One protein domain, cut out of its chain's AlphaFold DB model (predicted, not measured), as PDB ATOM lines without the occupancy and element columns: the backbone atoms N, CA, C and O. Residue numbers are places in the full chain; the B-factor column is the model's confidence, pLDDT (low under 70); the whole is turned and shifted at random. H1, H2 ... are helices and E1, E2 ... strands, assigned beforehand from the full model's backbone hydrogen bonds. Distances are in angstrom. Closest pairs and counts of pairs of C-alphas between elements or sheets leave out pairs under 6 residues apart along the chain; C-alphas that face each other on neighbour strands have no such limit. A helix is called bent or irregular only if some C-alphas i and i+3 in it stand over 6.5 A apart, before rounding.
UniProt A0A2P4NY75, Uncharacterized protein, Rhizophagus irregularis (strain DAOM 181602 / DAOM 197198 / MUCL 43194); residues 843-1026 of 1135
ATOM      1  N   GLN A 843      23.321  -7.238  43.482       88.88
ATOM      2  CA  GLN A 843      22.835  -8.589  43.790       88.88
ATOM      3  C   GLN A 843      22.407  -9.331  42.515       88.88
ATOM      4  O   GLN A 843      22.783 -10.488  42.314       88.88
ATOM      5  N   GLU A 844      21.667  -8.659  41.629       90.06
ATOM      6  CA  GLU A 844      21.233  -9.220  40.351       90.06
ATOM      7  C   GLU A 844      22.414  -9.505  39.417       90.06
ATOM      8  O   GLU A 844      22.504 -10.604  38.869       90.06
ATOM      9  N   LEU A 845      23.356  -8.563  39.283       90.38
ATOM     10  CA  LEU A 845      24.564  -8.749  38.478       90.38
ATOM     11  C   LEU A 845      25.367  -9.967  38.948       90.38
ATOM     12  O   LEU A 845      25.692 -10.845  38.149       90.38
ATOM     13  N   LYS A 846      25.634 -10.067  40.255       88.12
ATOM     14  CA  LYS A 846      26.367 -11.200  40.836       88.12
ATOM     15  C   LYS A 846      25.643 -12.519  40.589       88.12
ATOM     16  O   LYS A 846      26.293 -13.509  40.266       88.12
ATOM     17  N   LYS A 847      24.309 -12.531  40.680       86.25
ATOM     18  CA  LYS A 847      23.491 -13.709  40.373       86.25
ATOM     19  C   LYS A 847      23.596 -14.120  38.900       86.25
ATOM     20  O   LYS A 847      23.714 -15.312  38.640       86.25
ATOM     21  N   LYS A 848      23.579 -13.167  37.958       88.00
ATOM     22  CA  LYS A 848      23.716 -13.435  36.513       88.00
ATOM     23  C   LYS A 848      25.115 -13.922  36.136       88.00
ATOM     24  O   LYS A 848      25.236 -14.816  35.311       88.00
ATOM     25  N   MET A 849      26.160 -13.360  36.748       86.38
ATOM     26  CA  MET A 849      27.556 -13.721  36.464       86.38
ATOM     27  C   MET A 849      27.964 -15.082  37.049       86.38
ATOM     28  O   MET A 849      28.890 -15.716  36.543       86.38
ATOM     29  N   ARG A 850      27.307 -15.531  38.125       80.56
ATOM     30  CA  ARG A 850      27.656 -16.771  38.832       80.56
ATOM     31  C   ARG A 850      27.598 -17.979  37.885       80.56
ATOM     32  O   ARG A 850      26.635 -18.128  37.139       80.56
ATOM     33  N   GLN A 851      28.624 -18.837  37.938       74.00
ATOM     34  CA  GLN A 851      28.767 -20.054  37.113       74.00
ATOM     35  C   GLN A 851      28.792 -19.816  35.586       74.00
ATOM     36  O   GLN A 851      28.739 -20.769  34.812       74.00
ATOM     37  N   GLN A 852      28.912 -18.565  35.132       81.62
ATOM     38  CA  GLN A 852      29.123 -18.257  33.720       81.62
ATOM     39  C   GLN A 852      30.606 -18.359  33.358       81.62
ATOM     40  O   GLN A 852      31.476 -18.155  34.205       81.62
ATOM     41  N   ASN A 853      30.908 -18.633  32.087       79.12
ATOM     42  CA  ASN A 853      32.285 -18.582  31.591       79.12
ATOM     43  C   ASN A 853      32.828 -17.133  31.584       79.12
ATOM     44  O   ASN A 853      32.053 -16.177  31.553       79.12
ATOM     45  N   ASN A 854      34.156 -16.965  31.577       78.88
ATOM     46  CA  ASN A 854      34.818 -15.652  31.688       78.88
ATOM     47  C   ASN A 854      34.362 -14.634  30.628       78.88
ATOM     48  O   ASN A 854      34.261 -13.442  30.921       78.88
ATOM     49  N   ARG A 855      34.050 -15.097  29.411       79.88
ATOM     50  CA  ARG A 855      33.551 -14.238  28.330       79.88
ATOM     51  C   ARG A 855      32.181 -13.665  28.685       79.88
ATOM     52  O   ARG A 855      32.026 -12.452  28.707       79.88
ATOM     53  N   VAL A 856      31.237 -14.525  29.063       83.06
ATOM     54  CA  VAL A 856      29.886 -14.110  29.472       83.06
ATOM     55  C   VAL A 856      29.925 -13.239  30.730       83.06
ATOM     56  O   VAL A 856      29.210 -12.247  30.807       83.06
ATOM     57  N   GLN A 857      30.784 -13.554  31.707       86.19
ATOM     58  CA  GLN A 857      30.976 -12.690  32.877       86.19
ATOM     59  C   GLN A 857      31.452 -11.290  32.479       86.19
ATOM     60  O   GLN A 857      30.949 -10.302  33.010       86.19
ATOM     61  N   SER A 858      32.401 -11.199  31.545       85.88
ATOM     62  CA  SER A 858      32.899  -9.917  31.041       85.88
ATOM     63  C   SER A 858      31.802  -9.142  30.323       85.88
ATOM     64  O   SER A 858      31.627  -7.961  30.598       85.88
ATOM     65  N   ASP A 859      31.016  -9.800  29.473       87.44
ATOM     66  CA  ASP A 859      29.917  -9.160  28.745       87.44
ATOM     67  C   ASP A 859      28.845  -8.616  29.708       87.44
ATOM     68  O   ASP A 859      28.471  -7.449  29.613       87.44
ATOM     69  N   LEU A 860      28.444  -9.399  30.719       90.50
ATOM     70  CA  LEU A 860      27.518  -8.960  31.775       90.50
ATOM     71  C   LEU A 860      28.080  -7.805  32.618       90.50
ATOM     72  O   LEU A 860      27.345  -6.903  33.023       90.50
ATOM     73  N   PHE A 861      29.383  -7.823  32.906       91.00
ATOM     74  CA  PHE A 861      30.050  -6.737  33.622       91.00
ATOM     75  C   PHE A 861      30.033  -5.438  32.805       91.00
ATOM     76  O   PHE A 861      29.733  -4.377  33.356       91.00
ATOM     77  N   ARG A 862      30.286  -5.523  31.492       90.94
ATOM     78  CA  ARG A 862      30.193  -4.378  30.578       90.94
ATOM     79  C   ARG A 862      28.763  -3.877  30.423       90.94
ATOM     80  O   ARG A 862      28.562  -2.673  30.393       90.94
ATOM     81  N   GLU A 863      27.776  -4.766  30.388       91.81
ATOM     82  CA  GLU A 863      26.358  -4.391  30.358       91.81
ATOM     83  C   GLU A 863      25.951  -3.620  31.626       91.81
ATOM     84  O   GLU A 863      25.246  -2.614  31.560       91.81
ATOM     85  N   ALA A 864      26.428  -4.055  32.797       91.88
ATOM     86  CA  ALA A 864      26.104  -3.404  34.063       91.88
ATOM     87  C   ALA A 864      26.796  -2.046  34.262       91.88
ATOM     88  O   ALA A 864      26.254  -1.185  34.963       91.88
ATOM     89  N   LEU A 865      27.976  -1.872  33.666       91.81
ATOM     90  CA  LEU A 865      28.773  -0.647  33.677       91.81
ATOM     91  C   LEU A 865      29.075  -0.246  32.227       91.81
ATOM     92  O   LEU A 865      30.193  -0.462  31.783       91.81
ATOM     93  N   PRO A 866      28.118   0.291  31.454       88.31
ATOM     94  CA  PRO A 866      28.287   0.477  30.007       88.31
ATOM     95  C   PRO A 866      29.383   1.483  29.647       88.31
ATOM     96  O   PRO A 866      30.062   1.323  28.633       88.31
ATOM     97  N   VAL A 867      29.584   2.490  30.496       91.75
ATOM     98  CA  VAL A 867      30.590   3.533  30.298       91.75
ATOM     99  C   VAL A 867      31.968   2.996  30.672       91.75
ATOM    100  O   VAL A 867      32.151   2.410  31.738       91.75
ATOM    101  N   THR A 868      32.926   3.197  29.771       92.62
ATOM    102  CA  THR A 868      34.351   3.001  30.049       92.62
ATOM    103  C   THR A 868      34.963   4.382  30.149       92.62
ATOM    104  O   THR A 868      34.942   5.135  29.180       92.62
ATOM    105  N   GLU A 869      35.410   4.740  31.345       95.62
ATOM    106  CA  GLU A 869      35.990   6.047  31.608       95.62
ATOM    107  C   GLU A 869      37.392   6.130  31.013       95.62
ATOM    108  O   GLU A 869      38.143   5.150  31.017       95.62
ATOM    109  N   LYS A 870      37.774   7.314  30.543       93.88
ATOM    110  CA  LYS A 870      39.148   7.537  30.093       93.88
ATOM    111  C   LYS A 870      40.110   7.551  31.276       93.88
ATOM    112  O   LYS A 870      39.716   7.827  32.413       93.88
ATOM    113  N   TRP A 871      41.387   7.302  31.011       93.19
ATOM    114  CA  TRP A 871      42.410   7.324  32.051       93.19
ATOM    115  C   TRP A 871      42.469   8.674  32.793       93.19
ATOM    116  O   TRP A 871      42.610   8.693  34.012       93.19
ATOM    117  N   GLU A 872      42.252   9.800  32.108       92.94
ATOM    118  CA  GLU A 872      42.256  11.144  32.707       92.94
ATOM    119  C   GLU A 872      41.177  11.315  33.787       92.94
ATOM    120  O   GLU A 872      41.381  12.027  34.774       92.94
ATOM    121  N   TYR A 873      40.037  10.630  33.645       94.12
ATOM    122  CA  TYR A 873      38.993  10.635  34.668       94.12
ATOM    123  C   TYR A 873      39.475   9.950  35.952       94.12
ATOM    124  O   TYR A 873      39.240  10.455  37.052       94.12
ATOM    125  N   LEU A 874      40.223   8.848  35.825       94.19
ATOM    126  CA  LEU A 874      40.893   8.222  36.964       94.19
ATOM    127  C   LEU A 874      41.899   9.191  37.590       94.19
ATOM    128  O   LEU A 874      41.881   9.359  38.803       94.19
ATOM    129  N   GLU A 875      42.724   9.885  36.805       92.25
ATOM    130  CA  GLU A 875      43.696  10.847  37.351       92.25
ATOM    131  C   GLU A 875      43.024  11.986  38.146       92.25
ATOM    132  O   GLU A 875      43.584  12.474  39.137       92.25
ATOM    133  N   GLY A 876      41.815  12.396  37.746       91.81
ATOM    134  CA  GLY A 876      40.995  13.399  38.431       91.81
ATOM    135  C   GLY A 876      40.375  12.911  39.743       91.81
ATOM    136  O   GLY A 876      40.470  13.603  40.757       91.81
ATOM    137  N   GLU A 877      39.785  11.716  39.726       93.31
ATOM    138  CA  GLU A 877      38.886  11.213  40.776       93.31
ATOM    139  C   GLU A 877      39.513  10.187  41.733       93.31
ATOM    140  O   GLU A 877      38.953   9.903  42.798       93.31
ATOM    141  N   TRP A 878      40.641   9.585  41.354       94.56
ATOM    142  CA  TRP A 878      41.290   8.528  42.123       94.56
ATOM    143  C   TRP A 878      41.809   9.026  43.475       94.56
ATOM    144  O   TRP A 878      42.366  10.123  43.614       94.56
ATOM    145  N   LYS A 879      41.662   8.171  44.490       91.56
ATOM    146  CA  LYS A 879      42.187   8.390  45.843       91.56
ATOM    147  C   LYS A 879      43.189   7.294  46.213       91.56
ATOM    148  O   LYS A 879      42.966   6.145  45.841       91.56
ATOM    149  N   PRO A 880      44.206   7.566  47.056       88.50
ATOM    150  CA  PRO A 880      45.165   6.550  47.506       88.50
ATOM    151  C   PRO A 880      44.535   5.333  48.194       88.50
ATOM    152  O   PRO A 880      45.103   4.239  48.206       88.50
ATOM    153  N   SER A 881      43.345   5.511  48.774       85.81
ATOM    154  CA  SER A 881      42.569   4.416  49.343       85.81
ATOM    155  C   SER A 881      42.021   3.464  48.286       85.81
ATOM    156  O   SER A 881      41.803   2.307  48.613       85.81
ATOM    157  N   ASP A 882      41.782   3.899  47.052       90.88
ATOM    158  CA  ASP A 882      41.155   3.088  46.009       90.88
ATOM    159  C   ASP A 882      42.059   1.935  45.549       90.88
ATOM    160  O   ASP A 882      43.232   1.819  45.922       90.88
ATOM    161  N   ARG A 883      41.496   1.015  44.762       88.50
ATOM    162  CA  ARG A 883      42.232  -0.132  44.217       88.50
ATOM    163  C   ARG A 883      42.081  -0.205  42.712       88.50
ATOM    164  O   ARG A 883      40.965  -0.116  42.210       88.50
ATOM    165  N   ILE A 884      43.196  -0.415  42.016       91.69
ATOM    166  CA  ILE A 884      43.215  -0.636  40.570       91.69
ATOM    167  C   ILE A 884      43.440  -2.123  40.299       91.69
ATOM    168  O   ILE A 884      44.364  -2.741  40.833       91.69
ATOM    169  N   LEU A 885      42.588  -2.711  39.468       89.69
ATOM    170  CA  LEU A 885      42.644  -4.109  39.067       89.69
ATOM    171  C   LEU A 885      42.899  -4.197  37.565       89.69
ATOM    172  O   LEU A 885      42.159  -3.625  36.767       89.69
ATOM    173  N   SER A 886      43.929  -4.947  37.177       86.56
ATOM    174  CA  SER A 886      44.217  -5.221  35.767       86.56
ATOM    175  C   SER A 886      44.807  -6.609  35.551       86.56
ATOM    176  O   SER A 886      45.613  -7.108  36.346       86.56
ATOM    177  N   ALA A 887      44.407  -7.220  34.438       78.38
ATOM    178  CA  ALA A 887      44.908  -8.493  33.937       78.38
ATOM    179  C   ALA A 887      46.347  -8.395  33.411       78.38
ATOM    180  O   ALA A 887      47.187  -9.261  33.681       78.38
ATOM    181  N   HIS A 888      46.662  -7.299  32.720       81.06
ATOM    182  CA  HIS A 888      47.914  -7.118  32.000       81.06
ATOM    183  C   HIS A 888      49.021  -6.559  32.900       81.06
ATOM    184  O   HIS A 888      48.841  -5.595  33.643       81.06
ATOM    185  N   LEU A 889      50.201  -7.191  32.853       81.75
ATOM    186  CA  LEU A 889      51.348  -6.794  33.677       81.75
ATOM    187  C   LEU A 889      51.852  -5.389  33.339       81.75
ATOM    188  O   LEU A 889      52.139  -4.627  34.259       81.75
ATOM    189  N   LEU A 890      51.937  -5.056  32.047       82.31
ATOM    190  CA  LEU A 890      52.394  -3.745  31.586       82.31
ATOM    191  C   LEU A 890      51.486  -2.633  32.125       82.31
ATOM    192  O   LEU A 890      51.961  -1.716  32.787       82.31
ATOM    193  N   SER A 891      50.176  -2.792  31.963       86.75
ATOM    194  CA  SER A 891      49.168  -1.831  32.410       86.75
ATOM    195  C   SER A 891      49.172  -1.652  33.923       86.75
ATOM    196  O   SER A 891      49.092  -0.528  34.401       86.75
ATOM    197  N   ARG A 892      49.362  -2.725  34.709       87.62
ATOM    198  CA  ARG A 892      49.547  -2.603  36.169       87.62
ATOM    199  C   ARG A 892      50.782  -1.792  36.546       87.62
ATOM    200  O   ARG A 892      50.720  -1.021  37.504       87.62
ATOM    201  N   ARG A 893      51.900  -1.986  35.841       84.88
ATOM    202  CA  ARG A 893      53.145  -1.252  36.112       84.88
ATOM    203  C   ARG A 893      52.978   0.231  35.803       84.88
ATOM    204  O   ARG A 893      53.231   1.046  36.684       84.88
ATOM    205  N   ILE A 894      52.472   0.560  34.614       87.38
ATOM    206  CA  ILE A 894      52.245   1.949  34.193       87.38
ATOM    207  C   ILE A 894      51.212   2.622  35.105       87.38
ATOM    208  O   ILE A 894      51.458   3.719  35.600       87.38
ATOM    209  N   ALA A 895      50.102   1.942  35.414       90.75
ATOM    210  CA  ALA A 895      49.100   2.443  36.354       90.75
ATOM    211  C   ALA A 895      49.700   2.718  37.739       90.75
ATOM    212  O   ALA A 895      49.447   3.765  38.321       90.75
ATOM    213  N   SER A 896      50.531   1.810  38.266       89.94
ATOM    214  CA  SER A 896      51.173   2.010  39.572       89.94
ATOM    215  C   SER A 896      52.160   3.174  39.571       89.94
ATOM    216  O   SER A 896      52.225   3.901  40.558       89.94
ATOM    217  N   GLN A 897      52.906   3.363  38.479       88.12
ATOM    218  CA  GLN A 897      53.819   4.491  38.317       88.12
ATOM    219  C   GLN A 897      53.056   5.820  38.274       88.12
ATOM    220  O   GLN A 897      53.332   6.705  39.079       88.12
ATOM    221  N   LYS A 898      52.037   5.931  37.417       90.38
ATOM    222  CA  LYS A 898      51.198   7.134  37.331       90.38
ATOM    223  C   LYS A 898      50.467   7.433  38.639       90.38
ATOM    224  O   LYS A 898      50.392   8.583  39.055       90.38
ATOM    225  N   CYS A 899      49.973   6.412  39.340       91.69
ATOM    226  CA  CYS A 899      49.378   6.599  40.664       91.69
ATOM    227  C   CYS A 899      50.385   7.080  41.708       91.69
ATOM    228  O   CYS A 899      49.998   7.859  42.572       91.69
ATOM    229  N   LEU A 900      51.654   6.660  41.642       90.25
ATOM    230  CA  LEU A 900      52.697   7.191  42.520       90.25
ATOM    231  C   LEU A 900      52.924   8.686  42.256       90.25
ATOM    232  O   LEU A 900      52.941   9.458  43.207       90.25
ATOM    233  N   GLU A 901      53.034   9.092  40.990       89.69
ATOM    234  CA  GLU A 901      53.188  10.502  40.590       89.69
ATOM    235  C   GLU A 901      51.990  11.348  41.064       89.69
ATOM    236  O   GLU A 901      52.156  12.397  41.692       89.69
ATOM    237  N   LEU A 902      50.766  10.849  40.861       91.50
ATOM    238  CA  LEU A 902      49.542  11.492  41.351       91.50
ATOM    239  C   LEU A 902      49.484  11.560  42.879       91.50
ATOM    240  O   LEU A 902      49.051  12.568  43.434       91.50
ATOM    241  N   HIS A 903      49.908  10.501  43.572       91.56
ATOM    242  CA  HIS A 903      49.969  10.466  45.032       91.56
ATOM    243  C   HIS A 903      50.962  11.509  45.543       91.56
ATOM    244  O   HIS A 903      50.610  12.286  46.427       91.56
ATOM    245  N   GLN A 904      52.157  11.584  44.955       88.81
ATOM    246  CA  GLN A 904      53.175  12.584  45.287       88.81
ATOM    247  C   GLN A 904      52.645  14.014  45.119       88.81
ATOM    248  O   GLN A 904      52.846  14.843  46.004       88.81
ATOM    249  N   ALA A 905      51.932  14.285  44.024       90.06
ATOM    250  CA  ALA A 905      51.422  15.617  43.717       90.06
ATOM    251  C   ALA A 905      50.205  16.022  44.567       90.06
ATOM    252  O   ALA A 905      50.150  17.139  45.078       90.06
ATOM    253  N   LYS A 906      49.209  15.137  44.711       91.88
ATOM    254  CA  LYS A 906      47.906  15.470  45.319       91.88
ATOM    255  C   LYS A 906      47.778  15.056  46.784       91.88
ATOM    256  O   LYS A 906      46.989  15.646  47.518       91.88
ATOM    257  N   TYR A 907      48.521  14.040  47.220       90.44
ATOM    258  CA  TYR A 907      48.356  13.408  48.533       90.44
ATOM    259  C   TYR A 907      49.691  13.173  49.273       90.44
ATOM    260  O   TYR A 907      49.885  12.092  49.836       90.44
ATOM    261  N   PRO A 908      50.609  14.159  49.345       85.06
ATOM    262  CA  PRO A 908      51.969  13.955  49.863       85.06
ATOM    263  C   PRO A 908      52.019  13.478  51.325       85.06
ATOM    264  O   PRO A 908      52.947  12.774  51.718       85.06
ATOM    265  N   ASN A 909      51.000  13.819  52.122       86.94
ATOM    266  CA  ASN A 909      50.897  13.456  53.540       86.94
ATOM    267  C   ASN A 909      50.161  12.127  53.789       86.94
ATOM    268  O   ASN A 909      50.048  11.685  54.930       86.94
ATOM    269  N   VAL A 910      49.624  11.491  52.743       88.88
ATOM    270  CA  VAL A 910      48.934  10.201  52.855       88.88
ATOM    271  C   VAL A 910      49.952   9.077  52.694       88.88
ATOM    272  O   VAL A 910      50.835   9.138  51.842       88.88
ATOM    273  N   LEU A 911      49.828   8.024  53.498       89.44
ATOM    274  CA  LEU A 911      50.742   6.885  53.456       89.44
ATOM    275  C   LEU A 911      50.631   6.109  52.130       89.44
ATOM    276  O   LEU A 911      49.530   5.825  51.656       89.44
ATOM    277  N   ILE A 912      51.772   5.714  51.569       87.69
ATOM    278  CA  ILE A 912      51.886   4.925  50.338       87.69
ATOM    279  C   ILE A 912      51.695   3.439  50.640       87.69
ATOM    280  O   ILE A 912      52.370   2.923  51.534       87.69
ATOM    281  N   PRO A 913      50.842   2.726  49.883       88.31
ATOM    282  CA  PRO A 913      50.725   1.281  49.987       88.31
ATOM    283  C   PRO A 913      51.903   0.584  49.286       88.31
ATOM    284  O   PRO A 913      52.102   0.733  48.082       88.31
ATOM    285  N   LEU A 914      52.646  -0.241  50.020       87.69
ATOM    286  CA  LEU A 914      53.637  -1.180  49.494       87.69
ATOM    287  C   LEU A 914      53.169  -2.613  49.726       87.69
ATOM    288  O   LEU A 914      52.788  -2.967  50.839       87.69
ATOM    289  N   ILE A 915      53.235  -3.447  48.692       85.12
ATOM    290  CA  ILE A 915      52.903  -4.870  48.770       85.12
ATOM    291  C   ILE A 915      54.187  -5.661  48.972       85.12
ATOM    292  O   ILE A 915      55.124  -5.576  48.174       85.12
ATOM    293  N   TYR A 916      54.212  -6.485  50.013       86.00
ATOM    294  CA  TYR A 916      55.303  -7.412  50.256       86.00
ATOM    295  C   TYR A 916      55.220  -8.617  49.307       86.00
ATOM    296  O   TYR A 916      54.291  -9.430  49.351       86.00
ATOM    297  N   ARG A 917      56.209  -8.742  48.423       83.19
ATOM    298  CA  ARG A 917      56.301  -9.740  47.348       83.19
ATOM    299  C   ARG A 917      57.661 -10.436  47.403       83.19
ATOM    300  O   ARG A 917      58.530 -10.187  46.568       83.19
ATOM    301  N   PRO A 918      57.881 -11.314  48.394       79.88
ATOM    302  CA  PRO A 918      59.138 -12.032  48.492       79.88
ATOM    303  C   PRO A 918      59.301 -12.993  47.313       79.88
ATOM    304  O   PRO A 918      58.414 -13.803  47.036       79.88
ATOM    305  N   ARG A 919      60.457 -12.927  46.642       71.69
ATOM    306  CA  ARG A 919      60.836 -13.910  45.609       71.69
ATOM    307  C   ARG A 919      61.257 -15.249  46.219       71.69
ATOM    308  O   ARG A 919      61.067 -16.293  45.606       71.69
ATOM    309  N   ASP A 920      61.793 -15.211  47.438       68.00
ATOM    310  CA  ASP A 920      62.135 -16.393  48.229       68.00
ATOM    311  C   ASP A 920      60.952 -16.800  49.120       68.00
ATOM    312  O   ASP A 920      60.560 -16.066  50.031       68.00
ATOM    313  N   GLY A 921      60.405 -17.993  48.877       62.94
ATOM    314  CA  GLY A 921      59.290 -18.552  49.641       62.94
ATOM    315  C   GLY A 921      59.581 -18.745  51.133       62.94
ATOM    316  O   GLY A 921      58.636 -18.765  51.918       62.94
ATOM    317  N   ARG A 922      60.857 -18.815  51.540       64.50
ATOM    318  CA  ARG A 922      61.277 -18.900  52.951       64.50
ATOM    319  C   ARG A 922      61.085 -17.589  53.711       64.50
ATOM    320  O   ARG A 922      61.101 -17.590  54.935       64.50
ATOM    321  N   LYS A 923      60.887 -16.467  53.012       67.44
ATOM    322  CA  LYS A 923      60.664 -15.150  53.626       67.44
ATOM    323  C   LYS A 923      59.180 -14.862  53.915       67.44
ATOM    324  O   LYS A 923      58.743 -13.718  53.806       67.44
ATOM    325  N   GLN A 924      58.399 -15.897  54.225       70.38
ATOM    326  CA  GLN A 924      57.014 -15.791  54.695       70.38
ATOM    327  C   GLN A 924      56.952 -16.084  56.198       70.38
ATOM    328  O   GLN A 924      57.670 -16.968  56.656       70.38
ATOM    329  N   ASN A 925      56.081 -15.391  56.943       67.75
ATOM    330  CA  ASN A 925      55.963 -15.516  58.408       67.75
ATOM    331  C   ASN A 925      57.304 -15.259  59.124       67.75
ATOM    332  O   ASN A 925      57.674 -15.953  60.066       67.75
ATOM    333  N   CYS A 926      58.087 -14.302  58.622       71.00
ATOM    334  CA  CYS A 926      59.344 -13.902  59.236       71.00
ATOM    335  C   CYS A 926      59.363 -12.394  59.482       71.00
ATOM    336  O   CYS A 926      58.638 -11.632  58.837       71.00
ATOM    337  N   PHE A 927      60.201 -11.967  60.427       80.25
ATOM    338  CA  PHE A 927      60.431 -10.556  60.714       80.25
ATOM    339  C   PHE A 927      61.201  -9.905  59.564       80.25
ATOM    340  O   PHE A 927      62.417 -10.057  59.429       80.25
ATOM    341  N   VAL A 928      60.471  -9.173  58.731       82.75
ATOM    342  CA  VAL A 928      60.993  -8.420  57.596       82.75
ATOM    343  C   VAL A 928      61.222  -6.987  58.041       82.75
ATOM    344  O   VAL A 928      60.348  -6.360  58.641       82.75
ATOM    345  N   GLN A 929      62.407  -6.465  57.740       83.81
ATOM    346  CA  GLN A 929      62.697  -5.057  57.954       83.81
ATOM    347  C   GLN A 929      61.826  -4.206  57.032       83.81
ATOM    348  O   GLN A 929      61.801  -4.411  55.814       83.81
ATOM    349  N   ILE A 930      61.107  -3.262  57.630       85.44
ATOM    350  CA  ILE A 930      60.283  -2.314  56.895       85.44
ATOM    351  C   ILE A 930      61.202  -1.347  56.134       85.44
ATOM    352  O   ILE A 930      62.168  -0.857  56.725       85.44
ATOM    353  N   PRO A 931      60.946  -1.071  54.840       81.81
ATOM    354  CA  PRO A 931      61.713  -0.093  54.083       81.81
ATOM    355  C   PRO A 931      61.824   1.209  54.866       81.81
ATOM    356  O   PRO A 931      60.821   1.719  55.362       81.81
ATOM    357  N   SER A 932      63.054   1.701  55.008       73.56
ATOM    358  CA  SER A 932      63.349   2.959  55.705       73.56
ATOM    359  C   SER A 932      63.048   3.003  57.199       73.56
ATOM    360  O   SER A 932      63.064   4.076  57.796       73.56
ATOM    361  N   SER A 933      62.810   1.852  57.818       76.94
ATOM    362  CA  SER A 933      62.631   1.746  59.256       76.94
ATOM    363  C   SER A 933      63.576   0.696  59.842       76.94
ATOM    364  O   SER A 933      63.961  -0.283  59.195       76.94
ATOM    365  N   SER A 934      63.989   0.920  61.088       74.31
ATOM    366  CA  SER A 934      64.649  -0.093  61.918       74.31
ATOM    367  C   SER A 934      63.650  -1.123  62.457       74.31
ATOM    368  O   SER A 934      64.049  -2.192  62.921       74.31
ATOM    369  N   GLU A 935      62.351  -0.829  62.354       83.31
ATOM    370  CA  GLU A 935      61.271  -1.723  62.737       83.31
ATOM    371  C   GLU A 935      61.249  -2.958  61.830       83.31
ATOM    372  O   GLU A 935      61.294  -2.878  60.595       83.31
ATOM    373  N   LYS A 936      61.138  -4.130  62.455       84.31
ATOM    374  CA  LYS A 936      60.852  -5.379  61.759       84.31
ATOM    375  C   LYS A 936      59.419  -5.780  62.064       84.31
ATOM    376  O   LYS A 936      59.040  -5.848  63.229       84.31
ATOM    377  N   LYS A 937      58.644  -6.096  61.028       83.62
ATOM    378  CA  LYS A 937      57.297  -6.658  61.177       83.62
ATOM    379  C   LYS A 937      57.259  -8.066  60.625       83.62
ATOM    380  O   LYS A 937      57.933  -8.377  59.646       83.62
ATOM    381  N   GLU A 938      56.452  -8.912  61.242       83.06
ATOM    382  CA  GLU A 938      56.155 -10.224  60.687       83.06
ATOM    383  C   GLU A 938      55.223 -10.063  59.480       83.06
ATOM    384  O   GLU A 938      54.076  -9.627  59.627       83.06
ATOM    385  N   LEU A 939      55.724 -10.380  58.283       80.94
ATOM    386  CA  LEU A 939      54.993 -10.192  57.029       80.94
ATOM    387  C   LEU A 939      54.820 -11.487  56.255       80.94
ATOM    388  O   LEU A 939      55.662 -12.391  56.270       80.94
ATOM    389  N   VAL A 940      53.724 -11.535  55.507       77.81
ATOM    390  CA  VAL A 940      53.409 -12.627  54.590       77.81
ATOM    391  C   VAL A 940      53.192 -12.101  53.184       77.81
ATOM    392  O   VAL A 940      52.922 -10.921  52.971       77.81
ATOM    393  N   LYS A 941      53.361 -12.976  52.191       79.50
ATOM    394  CA  LYS A 941      53.200 -12.611  50.781       79.50
ATOM    395  C   LYS A 941      51.843 -11.921  50.565       79.50
ATOM    396  O   LYS A 941      50.811 -12.477  50.932       79.50
ATOM    397  N   ASN A 942      51.877 -10.770  49.898       78.19
ATOM    398  CA  ASN A 942      50.768  -9.852  49.622       78.19
ATOM    399  C   ASN A 942      50.324  -8.954  50.791       78.19
ATOM    400  O   ASN A 942      49.368  -8.203  50.605       78.19
ATOM    401  N   ASP A 943      51.003  -8.973  51.945       80.50
ATOM    402  CA  ASP A 943      50.754  -7.983  52.999       80.50
ATOM    403  C   ASP A 943      50.999  -6.572  52.457       80.50
ATOM    404  O   ASP A 943      52.017  -6.309  51.812       80.50
ATOM    405  N   ILE A 944      50.054  -5.671  52.728       84.00
ATOM    406  CA  ILE A 944      50.142  -4.266  52.337       84.00
ATOM    407  C   ILE A 944      50.554  -3.448  53.556       84.00
ATOM    408  O   ILE A 944      49.864  -3.456  54.577       84.00
ATOM    409  N   ILE A 945      51.650  -2.709  53.435       85.88
ATOM    410  CA  ILE A 945      52.113  -1.767  54.453       85.88
ATOM    411  C   ILE A 945      51.955  -0.359  53.930       85.88
ATOM    412  O   ILE A 945      52.239  -0.086  52.771       85.88
ATOM    413  N   HIS A 946      51.519   0.526  54.810       88.06
ATOM    414  CA  HIS A 946      51.354   1.932  54.510       88.06
ATOM    415  C   HIS A 946      52.517   2.699  55.143       88.06
ATOM    416  O   HIS A 946      52.677   2.650  56.362       88.06
ATOM    417  N   LEU A 947      53.341   3.358  54.324       87.00
ATOM    418  CA  LEU A 947      54.522   4.105  54.775       87.00
ATOM    419  C   LEU A 947      54.465   5.573  54.344       87.00
ATOM    420  O   LEU A 947      53.960   5.858  53.256       87.00
ATOM    421  N   PRO A 948      54.989   6.515  55.145       85.62
ATOM    422  CA  PRO A 948      55.099   7.904  54.720       85.62
ATOM    423  C   PRO A 948      56.039   8.018  53.516       85.62
ATOM    424  O   PRO A 948      57.158   7.504  53.551       85.62
ATOM    425  N   LEU A 949      55.604   8.701  52.456       79.94
ATOM    426  CA  LEU A 949      56.386   8.867  51.225       79.94
ATOM    427  C   LEU A 949      57.788   9.437  51.495       79.94
ATOM    428  O   LEU A 949      58.769   8.926  50.964       79.94
ATOM    429  N   ASN A 950      57.881  10.443  52.367       77.94
ATOM    430  CA  ASN A 950      59.129  11.117  52.739       77.94
ATOM    431  C   ASN A 950      60.151  10.215  53.452       77.94
ATOM    432  O   ASN A 950      61.309  10.598  53.583       77.94
ATOM    433  N   THR A 951      59.746   9.029  53.915       79.12
ATOM    434  CA  THR A 951      60.675   8.071  54.524       79.12
ATOM    435  C   THR A 951      61.367   7.192  53.485       79.12
ATOM    436  O   THR A 951      62.436   6.665  53.765       79.12
ATOM    437  N   LEU A 952      60.821   7.026  52.276       81.19
ATOM    438  CA  LEU A 952      61.369   6.119  51.261       81.19
ATOM    439  C   LEU A 952      62.497   6.789  50.449       81.19
ATOM    440  O   LEU A 952      62.245   7.812  49.821       81.19
ATOM    441  N   PRO A 953      63.723   6.220  50.389       80.25
ATOM    442  CA  PRO A 953      64.790   6.746  49.547       80.25
ATOM    443  C   PRO A 953      64.393   6.773  48.070       80.25
ATOM    444  O   PRO A 953      63.866   5.783  47.558       80.25
ATOM    445  N   ASP A 954      64.781   7.819  47.342       80.12
ATOM    446  CA  ASP A 954      64.561   7.908  45.889       80.12
ATOM    447  C   ASP A 954      65.115   6.693  45.141       80.12
ATOM    448  O   ASP A 954      64.515   6.189  44.192       80.12
ATOM    449  N   LYS A 955      66.259   6.173  45.603       81.69
ATOM    450  CA  LYS A 955      66.858   4.948  45.065       81.69
ATOM    451  C   LYS A 955      65.935   3.738  45.234       81.69
ATOM    452  O   LYS A 955      65.821   2.945  44.307       81.69
ATOM    453  N   PHE A 956      65.256   3.612  46.376       83.31
ATOM    454  CA  PHE A 956      64.305   2.527  46.622       83.31
ATOM    455  C   PHE A 956      63.115   2.616  45.663       83.31
ATOM    456  O   PHE A 956      62.782   1.622  45.027       83.31
ATOM    457  N   LEU A 957      62.525   3.805  45.494       81.00
ATOM    458  CA  LEU A 957      61.416   4.007  44.555       81.00
ATOM    459  C   LEU A 957      61.836   3.712  43.108       81.00
ATOM    460  O   LEU A 957      61.134   2.982  42.409       81.00
ATOM    461  N   LYS A 958      63.011   4.192  42.681       79.81
ATOM    462  CA  LYS A 958      63.573   3.882  41.356       79.81
ATOM    463  C   LYS A 958      63.780   2.383  41.156       79.81
ATOM    464  O   LYS A 958      63.462   1.861  40.094       79.81
ATOM    465  N   ASP A 959      64.293   1.682  42.163       80.38
ATOM    466  CA  ASP A 959      64.551   0.247  42.064       80.38
ATOM    467  C   ASP A 959      63.252  -0.591  42.076       80.38
ATOM    468  O   ASP A 959      63.191  -1.607  41.380       80.38
ATOM    469  N   VAL A 960      62.211  -0.155  42.806       80.44
ATOM    470  CA  VAL A 960      60.860  -0.757  42.778       80.44
ATOM    471  C   VAL A 960      60.201  -0.554  41.410       80.44
ATOM    472  O   VAL A 960      59.646  -1.499  40.856       80.44
ATOM    473  N   LEU A 961      60.295   0.650  40.835       74.94
ATOM    474  CA  LEU A 961      59.751   0.957  39.506       74.94
ATOM    475  C   LEU A 961      60.494   0.221  38.382       74.94
ATOM    476  O   LEU A 961      59.874  -0.239  37.429       74.94
ATOM    477  N   ALA A 962      61.811   0.053  38.514       68.62
ATOM    478  CA  ALA A 962      62.641  -0.663  37.547       68.62
ATOM    479  C   ALA A 962      62.521  -2.202  37.633       68.62
ATOM    480  O   ALA A 962      63.219  -2.896  36.893       68.62
ATOM    481  N   ASP A 963      61.692  -2.742  38.542       64.69
ATOM    482  CA  ASP A 963      61.558  -4.183  38.835       64.69
ATOM    483  C   ASP A 963      62.922  -4.894  38.934       64.69
ATOM    484  O   ASP A 963      63.168  -5.977  38.381       64.69
ATOM    485  N   LYS A 964      63.874  -4.250  39.622       59.72
ATOM    486  CA  LYS A 964      65.192  -4.854  39.811       59.72
ATOM    487  C   LYS A 964      65.034  -6.116  40.643       59.72
ATOM    488  O   LYS A 964      64.394  -6.118  41.693       59.72
ATOM    489  N   LYS A 965      65.704  -7.193  40.211       52.97
ATOM    490  CA  LYS A 965      65.586  -8.559  40.762       52.97
ATOM    491  C   LYS A 965      65.846  -8.708  42.275       52.97
ATOM    492  O   LYS A 965      65.684  -9.804  42.804       52.97
ATOM    493  N   VAL A 966      66.258  -7.641  42.955       53.59
ATOM    494  CA  VAL A 966      66.813  -7.629  44.313       53.59
ATOM    495  C   VAL A 966      65.788  -7.193  45.380       53.59
ATOM    496  O   VAL A 966      66.026  -7.429  46.562       53.59
ATOM    497  N   ILE A 967      64.630  -6.618  45.013       73.38
ATOM    498  CA  ILE A 967      63.670  -6.053  45.985       73.38
ATOM    499  C   ILE A 967      62.436  -6.955  46.181       73.38
ATOM    500  O   ILE A 967      61.843  -7.446  45.226       73.38
ATOM    501  N   ASN A 968      62.045  -7.169  47.447       85.31
ATOM    502  CA  ASN A 968      60.870  -7.953  47.872       85.31
ATOM    503  C   ASN A 968      59.573  -7.112  47.975       85.31
ATOM    504  O   ASN A 968      58.658  -7.481  48.710       85.31
ATOM    505  N   TRP A 969      59.509  -5.954  47.322       85.81
ATOM    506  CA  TRP A 969      58.462  -4.945  47.501       85.81
ATOM    507  C   TRP A 969      57.972  -4.450  46.145       85.81
ATOM    508  O   TRP A 969      58.780  -4.195  45.257       85.81
ATOM    509  N   GLU A 970      56.660  -4.286  46.018       86.88
ATOM    510  CA  GLU A 970      55.983  -3.689  44.862       86.88
ATOM    511  C   GLU A 970      55.101  -2.520  45.329       86.88
ATOM    512  O   GLU A 970      54.664  -2.485  46.482       86.88
ATOM    513  N   LEU A 971      54.797  -1.573  44.437       86.88
ATOM    514  CA  LEU A 971      53.788  -0.543  44.706       86.88
ATOM    515  C   LEU A 971      52.391  -1.174  44.784       86.88
ATOM    516  O   LEU A 971      52.023  -2.002  43.956       86.88
ATOM    517  N   GLY A 972      51.597  -0.766  45.774       86.25
ATOM    518  CA  GLY A 972      50.291  -1.355  46.073       86.25
ATOM    519  C   GLY A 972      49.078  -0.696  45.436       86.25
ATOM    520  O   GLY A 972      47.959  -0.952  45.880       86.25
ATOM    521  N   TYR A 973      49.287   0.137  44.419       89.31
ATOM    522  CA  TYR A 973      48.217   0.859  43.731       89.31
ATOM    523  C   TYR A 973      47.425  -0.035  42.770       89.31
ATOM    524  O   TYR A 973      46.191  -0.058  42.828       89.31
ATOM    525  N   ALA A 974      48.125  -0.800  41.922       89.00
ATOM    526  CA  ALA A 974      47.515  -1.712  40.959       89.00
ATOM    527  C   ALA A 974      47.905  -3.171  41.215       89.00
ATOM    528  O   ALA A 974      49.061  -3.501  41.473       89.00
ATOM    529  N   MET A 975      46.937  -4.079  41.108       86.38
ATOM    530  CA  MET A 975      47.130  -5.504  41.386       86.38
ATOM    531  C   MET A 975      46.340  -6.386  40.415       86.38
ATOM    532  O   MET A 975      45.532  -5.903  39.621       86.38
ATOM    533  N   THR A 976      46.599  -7.696  40.424       81.81
ATOM    534  CA  THR A 976      45.802  -8.629  39.617       81.81
ATOM    535  C   THR A 976      44.445  -8.852  40.271       81.81
ATOM    536  O   THR A 976      44.314  -8.791  41.499       81.81
ATOM    537  N   ILE A 977      43.446  -9.208  39.460       76.50
ATOM    538  CA  ILE A 977      42.127  -9.610  39.961       76.50
ATOM    539  C   ILE A 977      42.267 -10.781  40.953       76.50
ATOM    540  O   ILE A 977      41.666 -10.748  42.024       76.50
ATOM    541  N   HIS A 978      43.143 -11.754  40.671       72.81
ATOM    542  CA  HIS A 978      43.444 -12.864  41.586       72.81
ATOM    543  C   HIS A 978      43.980 -12.396  42.943       72.81
ATOM    544  O   HIS A 978      43.555 -12.892  43.980       72.81
ATOM    545  N   THR A 979      44.904 -11.434  42.965       72.00
ATOM    546  CA  THR A 979      45.505 -10.966  44.225       72.00
ATOM    547  C   THR A 979      44.545 -10.168  45.098       72.00
ATOM    548  O   THR A 979      44.815 -10.015  46.282       72.00
ATOM    549  N   SER A 980      43.403  -9.734  44.551       70.75
ATOM    550  CA  SER A 980      42.313  -9.144  45.336       70.75
ATOM    551  C   SER A 980      41.482 -10.178  46.120       70.75
ATOM    552  O   SER A 980      40.576  -9.813  46.876       70.75
ATOM    553  N   GLN A 981      41.751 -11.480  45.954       66.81
ATOM    554  CA  GLN A 981      41.036 -12.537  46.664       66.81
ATOM    555  C   GLN A 981      41.205 -12.401  48.186       66.81
ATOM    556  O   GLN A 981      42.281 -12.104  48.691       66.81
ATOM    557  N   GLY A 982      40.108 -12.582  48.924       60.38
ATOM    558  CA  GLY A 982      40.065 -12.399  50.380       60.38
ATOM    559  C   GLY A 982      39.885 -10.947  50.844       60.38
ATOM    560  O   GLY A 982      39.460 -10.737  51.976       60.38
ATOM    561  N   MET A 983      40.088  -9.945  49.978       70.12
ATOM    562  CA  MET A 983      39.860  -8.541  50.339       70.12
ATOM    563  C   MET A 983      38.362  -8.229  50.493       70.12
ATOM    564  O   MET A 983      37.508  -8.809  49.813       70.12
ATOM    565  N   THR A 984      38.043  -7.287  51.382       70.25
ATOM    566  CA  THR A 984      36.713  -6.673  51.507       70.25
ATOM    567  C   THR A 984      36.868  -5.166  51.343       70.25
ATOM    568  O   THR A 984      37.599  -4.550  52.114       70.25
ATOM    569  N   LEU A 985      36.205  -4.579  50.342       78.81
ATOM    570  CA  LEU A 985      36.349  -3.165  49.987       78.81
ATOM    571  C   LEU A 985      35.073  -2.422  50.384       78.81
ATOM    572  O   LEU A 985      34.039  -2.516  49.717       78.81
ATOM    573  N   LYS A 986      35.130  -1.734  51.524       81.88
ATOM    574  CA  LYS A 986      33.984  -1.009  52.085       81.88
ATOM    575  C   LYS A 986      33.790   0.319  51.361       81.88
ATOM    576  O   LYS A 986      34.765   0.980  51.010       81.88
ATOM    577  N   ALA A 987      32.541   0.741  51.185       80.38
ATOM    578  CA  ALA A 987      32.277   2.106  50.741       80.38
ATOM    579  C   ALA A 987      32.888   3.111  51.748       80.38
ATOM    580  O   ALA A 987      32.850   2.842  52.953       80.38
ATOM    581  N   PRO A 988      33.467   4.242  51.296       85.06
ATOM    582  CA  PRO A 988      33.405   4.811  49.942       85.06
ATOM    583  C   PRO A 988      34.561   4.414  48.996       85.06
ATOM    584  O   PRO A 988      34.707   5.033  47.947       85.06
ATOM    585  N   GLN A 989      35.383   3.415  49.337       89.00
ATOM    586  CA  GLN A 989      36.531   2.994  48.520       89.00
ATOM    587  C   GLN A 989      36.084   2.517  47.128       89.00
ATOM    588  O   GLN A 989      35.199   1.658  47.029       89.00
ATOM    589  N   ARG A 990      36.699   3.046  46.064       92.19
ATOM    590  CA  ARG A 990      36.402   2.667  44.673       92.19
ATOM    591  C   ARG A 990      37.361   1.585  44.162       92.19
ATOM    592  O   ARG A 990      38.485   1.420  44.646       92.19
ATOM    593  N   VAL A 991      36.885   0.835  43.175       92.38
ATOM    594  CA  VAL A 991      37.591  -0.236  42.472       92.38
ATOM    595  C   VAL A 991      37.595   0.086  40.990       92.38
ATOM    596  O   VAL A 991      36.568   0.011  40.318       92.38
ATOM    597  N   TRP A 992      38.773   0.422  40.494       93.50
ATOM    598  CA  TRP A 992      39.019   0.774  39.107       93.50
ATOM    599  C   TRP A 992      39.455  -0.483  38.361       93.50
ATOM    600  O   TRP A 992      40.473  -1.085  38.700       93.50
ATOM    601  N   VAL A 993      38.677  -0.919  37.379       92.00
ATOM    602  CA  VAL A 993      38.976  -2.102  36.567       92.00
ATOM    603  C   VAL A 993      39.419  -1.639  35.187       92.00
ATOM    604  O   VAL A 993      38.623  -1.050  34.459       92.00
ATOM    605  N   ILE A 994      40.673  -1.926  34.834       90.62
ATOM    606  CA  ILE A 994      41.209  -1.640  33.499       90.62
ATOM    607  C   ILE A 994      40.610  -2.653  32.514       90.62
ATOM    608  O   ILE A 994      40.889  -3.853  32.614       90.62
ATOM    609  N   ASP A 995      39.780  -2.184  31.579       87.31
ATOM    610  CA  ASP A 995      39.103  -3.022  30.577       87.31
ATOM    611  C   ASP A 995      39.920  -3.158  29.285       87.31
ATOM    612  O   ASP A 995      39.506  -2.762  28.199       87.31
ATOM    613  N   GLU A 996      41.103  -3.751  29.407       75.75
ATOM    614  CA  GLU A 996      41.905  -4.188  28.266       75.75
ATOM    615  C   GLU A 996      41.748  -5.698  28.104       75.75
ATOM    616  O   GLU A 996      42.219  -6.470  28.940       75.75
ATOM    617  N   ASN A 997      41.100  -6.143  27.024       61.78
ATOM    618  CA  ASN A 997      41.011  -7.563  26.673       61.78
ATOM    619  C   ASN A 997      40.497  -8.468  27.814       61.78
ATOM    620  O   ASN A 997      41.013  -9.571  28.008       61.78
ATOM    621  N   LEU A 998      39.433  -8.063  28.533       67.25
ATOM    622  CA  LEU A 998      38.860  -8.850  29.645       67.25
ATOM    623  C   LEU A 998      38.428 -10.304  29.284       67.25
ATOM    624  O   LEU A 998      38.040 -11.060  30.162       67.25
ATOM    625  N   ALA A 999      38.548 -10.760  28.034       51.31
ATOM    626  CA  ALA A 999      37.992 -12.022  27.541       51.31
ATOM    627  C   ALA A 999      38.774 -13.317  27.870       51.31
ATOM    628  O   ALA A 999      38.151 -14.380  27.896       51.31
ATOM    629  N   TRP A1000      40.088 -13.273  28.121       47.66
ATOM    630  CA  TRP A1000      40.910 -14.484  28.305       47.66
ATOM    631  C   TRP A1000      41.492 -14.493  29.728       47.66
ATOM    632  O   TRP A1000      42.331 -13.668  30.064       47.66
ATOM    633  N   ASP A1001      40.973 -15.388  30.576       54.38
ATOM    634  CA  ASP A1001      41.392 -15.647  31.973       54.38
ATOM    635  C   ASP A1001      41.016 -14.627  33.068       54.38
ATOM    636  O   ASP A1001      41.446 -14.758  34.217       54.38
ATOM    637  N   ASN A1002      40.137 -13.655  32.789       61.38
ATOM    638  CA  ASN A1002      39.797 -12.628  33.779       61.38
ATOM    639  C   ASN A1002      38.601 -12.996  34.651       61.38
ATOM    640  O   ASN A1002      37.445 -12.973  34.234       61.38
ATOM    641  N   LEU A1003      38.904 -13.278  35.915       72.44
ATOM    642  CA  LEU A1003      37.968 -13.611  36.986       72.44
ATOM    643  C   LEU A1003      37.166 -12.397  37.472       72.44
ATOM    644  O   LEU A1003      37.139 -12.098  38.666       72.44
ATOM    645  N   ILE A1004      36.543 -11.655  36.561       82.00
ATOM    646  CA  ILE A1004      35.880 -10.382  36.855       82.00
ATOM    647  C   ILE A1004      34.792 -10.520  37.933       82.00
ATOM    648  O   ILE A1004      34.619  -9.618  38.756       82.00
ATOM    649  N   TYR A1005      34.147 -11.687  38.037       84.81
ATOM    650  CA  TYR A1005      33.248 -12.015  39.145       84.81
ATOM    651  C   TYR A1005      33.908 -11.859  40.529       84.81
ATOM    652  O   TYR A1005      33.258 -11.388  41.464       84.81
ATOM    653  N   LEU A1006      35.205 -12.163  40.675       79.88
ATOM    654  CA  LEU A1006      35.930 -11.928  41.925       79.88
ATOM    655  C   LEU A1006      35.991 -10.446  42.275       79.88
ATOM    656  O   LEU A1006      35.790 -10.138  43.444       79.88
ATOM    657  N   ALA A1007      36.252  -9.563  41.303       81.62
ATOM    658  CA  ALA A1007      36.310  -8.116  41.515       81.62
ATOM    659  C   ALA A1007      34.936  -7.567  41.925       81.62
ATOM    660  O   ALA A1007      34.817  -6.893  42.950       81.62
ATOM    661  N   VAL A1008      33.882  -7.958  41.196       87.00
ATOM    662  CA  VAL A1008      32.486  -7.612  41.521       87.00
ATOM    663  C   VAL A1008      32.088  -8.147  42.901       87.00
ATOM    664  O   VAL A1008      31.349  -7.512  43.651       87.00
ATOM    665  N   GLY A1009      32.635  -9.298  43.291       82.06
ATOM    666  CA  GLY A1009      32.437  -9.897  44.602       82.06
ATOM    667  C   GLY A1009      32.985  -9.086  45.779       82.06
ATOM    668  O   GLY A1009      32.536  -9.328  46.902       82.06
ATOM    669  N   ARG A1010      33.929  -8.150  45.579       81.00
ATOM    670  CA  ARG A1010      34.609  -7.419  46.674       81.00
ATOM    671  C   ARG A1010      33.876  -6.171  47.162       81.00
ATOM    672  O   ARG A1010      34.168  -5.740  48.277       81.00
ATOM    673  N   VAL A1011      32.956  -5.626  46.369       87.38
ATOM    674  CA  VAL A1011      32.275  -4.350  46.647       87.38
ATOM    675  C   VAL A1011      30.917  -4.534  47.330       87.38
ATOM    676  O   VAL A1011      30.297  -5.596  47.245       87.38
ATOM    677  N   GLU A1012      30.456  -3.493  48.022       90.75
ATOM    678  CA  GLU A1012      29.132  -3.414  48.655       90.75
ATOM    679  C   GLU A1012      28.083  -2.789  47.722       90.75
ATOM    680  O   GLU A1012      26.909  -3.162  47.768       90.75
ATOM    681  N   TYR A1013      28.502  -1.866  46.853       91.81
ATOM    682  CA  TYR A1013      27.651  -1.170  45.888       91.81
ATOM    683  C   TYR A1013      28.243  -1.238  44.483       91.81
ATOM    684  O   TYR A1013      29.455  -1.136  44.306       91.81
ATOM    685  N   LEU A1014      27.377  -1.336  43.468       91.62
ATOM    686  CA  LEU A1014      27.797  -1.301  42.061       91.62
ATOM    687  C   LEU A1014      28.552  -0.004  41.719       91.62
ATOM    688  O   LEU A1014      29.491  -0.047  40.940       91.62
ATOM    689  N   SER A1015      28.202   1.120  42.354       91.62
ATOM    690  CA  SER A1015      28.853   2.426  42.162       91.62
ATOM    691  C   SER A1015      30.302   2.497  42.650       91.62
ATOM    692  O   SER A1015      30.995   3.464  42.351       91.62
ATOM    693  N   GLN A1016      30.774   1.503  43.410       93.31
ATOM    694  CA  GLN A1016      32.193   1.401  43.749       93.31
ATOM    695  C   GLN A1016      33.024   0.898  42.567       93.31
ATOM    696  O   GLN A1016      34.227   1.122  42.564       93.31
ATOM    697  N   LEU A1017      32.423   0.198  41.602       93.38
ATOM    698  CA  LEU A1017      33.124  -0.327  40.434       93.38
ATOM    699  C   LEU A1017      33.120   0.715  39.320       93.38
ATOM    700  O   LEU A1017      32.062   1.202  38.928       93.38
ATOM    701  N   ILE A1018      34.301   1.006  38.786       94.19
ATOM    702  CA  ILE A1018      34.483   1.902  37.646       94.19
ATOM    703  C   ILE A1018      35.297   1.157  36.593       94.19
ATOM    704  O   ILE A1018      36.356   0.607  36.902       94.19
ATOM    705  N   ARG A1019      34.795   1.117  35.357       93.38
ATOM    706  CA  ARG A1019      35.559   0.644  34.198       93.38
ATOM    707  C   ARG A1019      36.391   1.798  33.673       93.38
ATOM    708  O   ARG A1019      35.846   2.872  33.448       93.38
ATOM    709  N   VAL A1020      37.680   1.563  33.479       93.50
ATOM    710  CA  VAL A1020      38.613   2.556  32.945       93.50
ATOM    711  C   VAL A1020      39.399   1.962  31.782       93.50
ATOM    712  O   VAL A1020      39.645   0.753  31.737       93.50
ATOM    713  N   GLU A1021      39.775   2.805  30.832       91.44
ATOM    714  CA  GLU A1021      40.703   2.456  29.764       91.44
ATOM    715  C   GLU A1021      42.112   2.140  30.298       91.44
ATOM    716  O   GLU A1021      42.464   2.383  31.458       91.44
ATOM    717  N   ALA A1022      42.924   1.568  29.415       88.56
ATOM    718  CA  ALA A1022      44.360   1.433  29.591       88.56
ATOM    719  C   ALA A1022      45.013   2.753  30.030       88.56
ATOM    720  O   ALA A1022      44.664   3.801  29.481       88.56
ATOM    721  N   PRO A1023      46.015   2.738  30.926       89.75
ATOM    722  CA  PRO A1023      46.873   3.903  31.061       89.75
ATOM    723  C   PRO A1023      47.594   4.171  29.731       89.75
ATOM    724  O   PRO A1023      48.026   3.216  29.074       89.75
ATOM    725  N   PRO A1024      47.772   5.443  29.334       87.19
ATOM    726  CA  PRO A1024      48.469   5.763  28.101       87.19
ATOM    727  C   PRO A1024      49.913   5.260  28.181       87.19
ATOM    728  O   PRO A1024      50.602   5.440  29.192       87.19
ATOM    729  N   LEU A1025      50.350   4.594  27.113       82.75
ATOM    730  CA  LEU A1025      51.710   4.082  26.997       82.75
ATOM    731  C   LEU A1025      52.699   5.246  26.823       82.75
ATOM    732  O   LEU A1025      52.369   6.214  26.132       82.75
ATOM    733  N   PRO A1026      53.917   5.150  27.385       79.06
ATOM    734  CA  PRO A1026      55.004   6.053  27.026       79.06
ATOM    735  C   PRO A1026      55.219   6.066  25.502       79.06
ATOM    736  O   PRO A1026      55.146   4.988  24.896       79.06
TER     737      PRO A1026
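This is residues 843 to 1026 of the 1135 residues of an uncharacterized protein of Rhizophagus irregularis (strain DAOM 181602 / DAOM 197198 / MUCL 43194) (UniProt A0A2P4NY75). Two small three-stranded sheets stand one after the other along the longest axis, a parallel one, E1, E7 and E8, near the middle and an antiparallel one, E5, E2 and E6, with the long helix H4 packed at both of them. The helical hairpin H1 and H2, with the short H6 packed on it, makes one end of the long axis, and the small strand hairpin E3 and E4 lies toward the other end, where H5 also packs beside E6. The printed part has 184 residues with six named helices and eight named strands, in the order H1 H2 H3 E1 H4 E2 E3 E4 E5 H5 E6 E7 H6 E8; the sheet orders are E1 E7 E8, E5 E2 E6 and E3 E4, the last antiparallel. The class is mixed, helices and strands, though under half of the residues, 87 of 184, are in named elements. The whole is compact, with a radius of gyration of the C-alphas of 16.9 A and spans of 50 by 35 by 29 A.

H1 is residues 843 to 849, 10.1 A, beginning at C-alpha 843 at (22.835, -8.589, 43.790). H2 is residues 854 to 864, 15.2 A, and H3 residues 871 to 877, 10.2 A. E1 is residues 883 to 885, and H4, the longest helix, is residues 889 to 906, 25.4 A. E2 is residues 912 to 916, 12.8 A, beginning at C-alpha 912 at (51.886, 4.925, 50.338). E3 is residues 926 to 929, E4 residues 936 to 939 and E5 residues 944 to 947. H5 is residues 954 to 961, 10.6 A, and E6 residues 969 to 971. E7 is residues 991 to 994, H6 residues 1004 to 1008, and E8 residues 1017 to 1020, ending at C-alpha 1020 at (38.613, 2.556, 32.945).

H1 and H2 form a helical hairpin and touch, the closest C-alphas being those of Met 849 and Gln 857, 5.1 A apart, at a shallow tilt of 34 degrees, only just short of steep, opposite ways. H2 and H6 touch, closest at the C-alphas of Ser 858 and Ile 1004, 6.6 A apart. H3 is on the sheet E1 E7 E8 at a height of 10.1 A over the sheet, and runs along the strands. In that sheet N 992 and O 883 of E7 and E1 are 2.8 A apart, and N 1018 and O 991 of E8 and E7 2.9 A. E7, H6 and E8 form a strand-helix-strand unit, two parallel neighbour strands with a helix between, with a right-handed crossover. H4 only grazes this sheet, and also only grazes the sheet E5 E2 E6. In the latter, N 914 and O 945 of E2 and E5 are 2.8 A apart, and N 970 and O 915 of E6 and E2 2.9 A. E5, H5 and E6 form a split strand-helix-strand unit, with E2 between its strands, and its crossover is right-handed. The hairpin E3 and E4 has N 928 and O 937 2.8 A apart. In H1, H2, H3, H4, H5 and H6 every O i to N i+4 pair is within hydrogen-bond range.

The two C-alphas farthest apart, those of Lys 848 and Ser 934, are 50.0 A apart. The printed part has no cut. The link from E6 to E7, residues 972 to 990, is long; within it residues 974 to 975 pair in parallel with residues 884 to 885 of E1. The mean pLDDT of the printed part is 83.0, and 18 residues are under 70: 920 to 923, 925, 962 to 966, 981 to 982 and 997 to 1002.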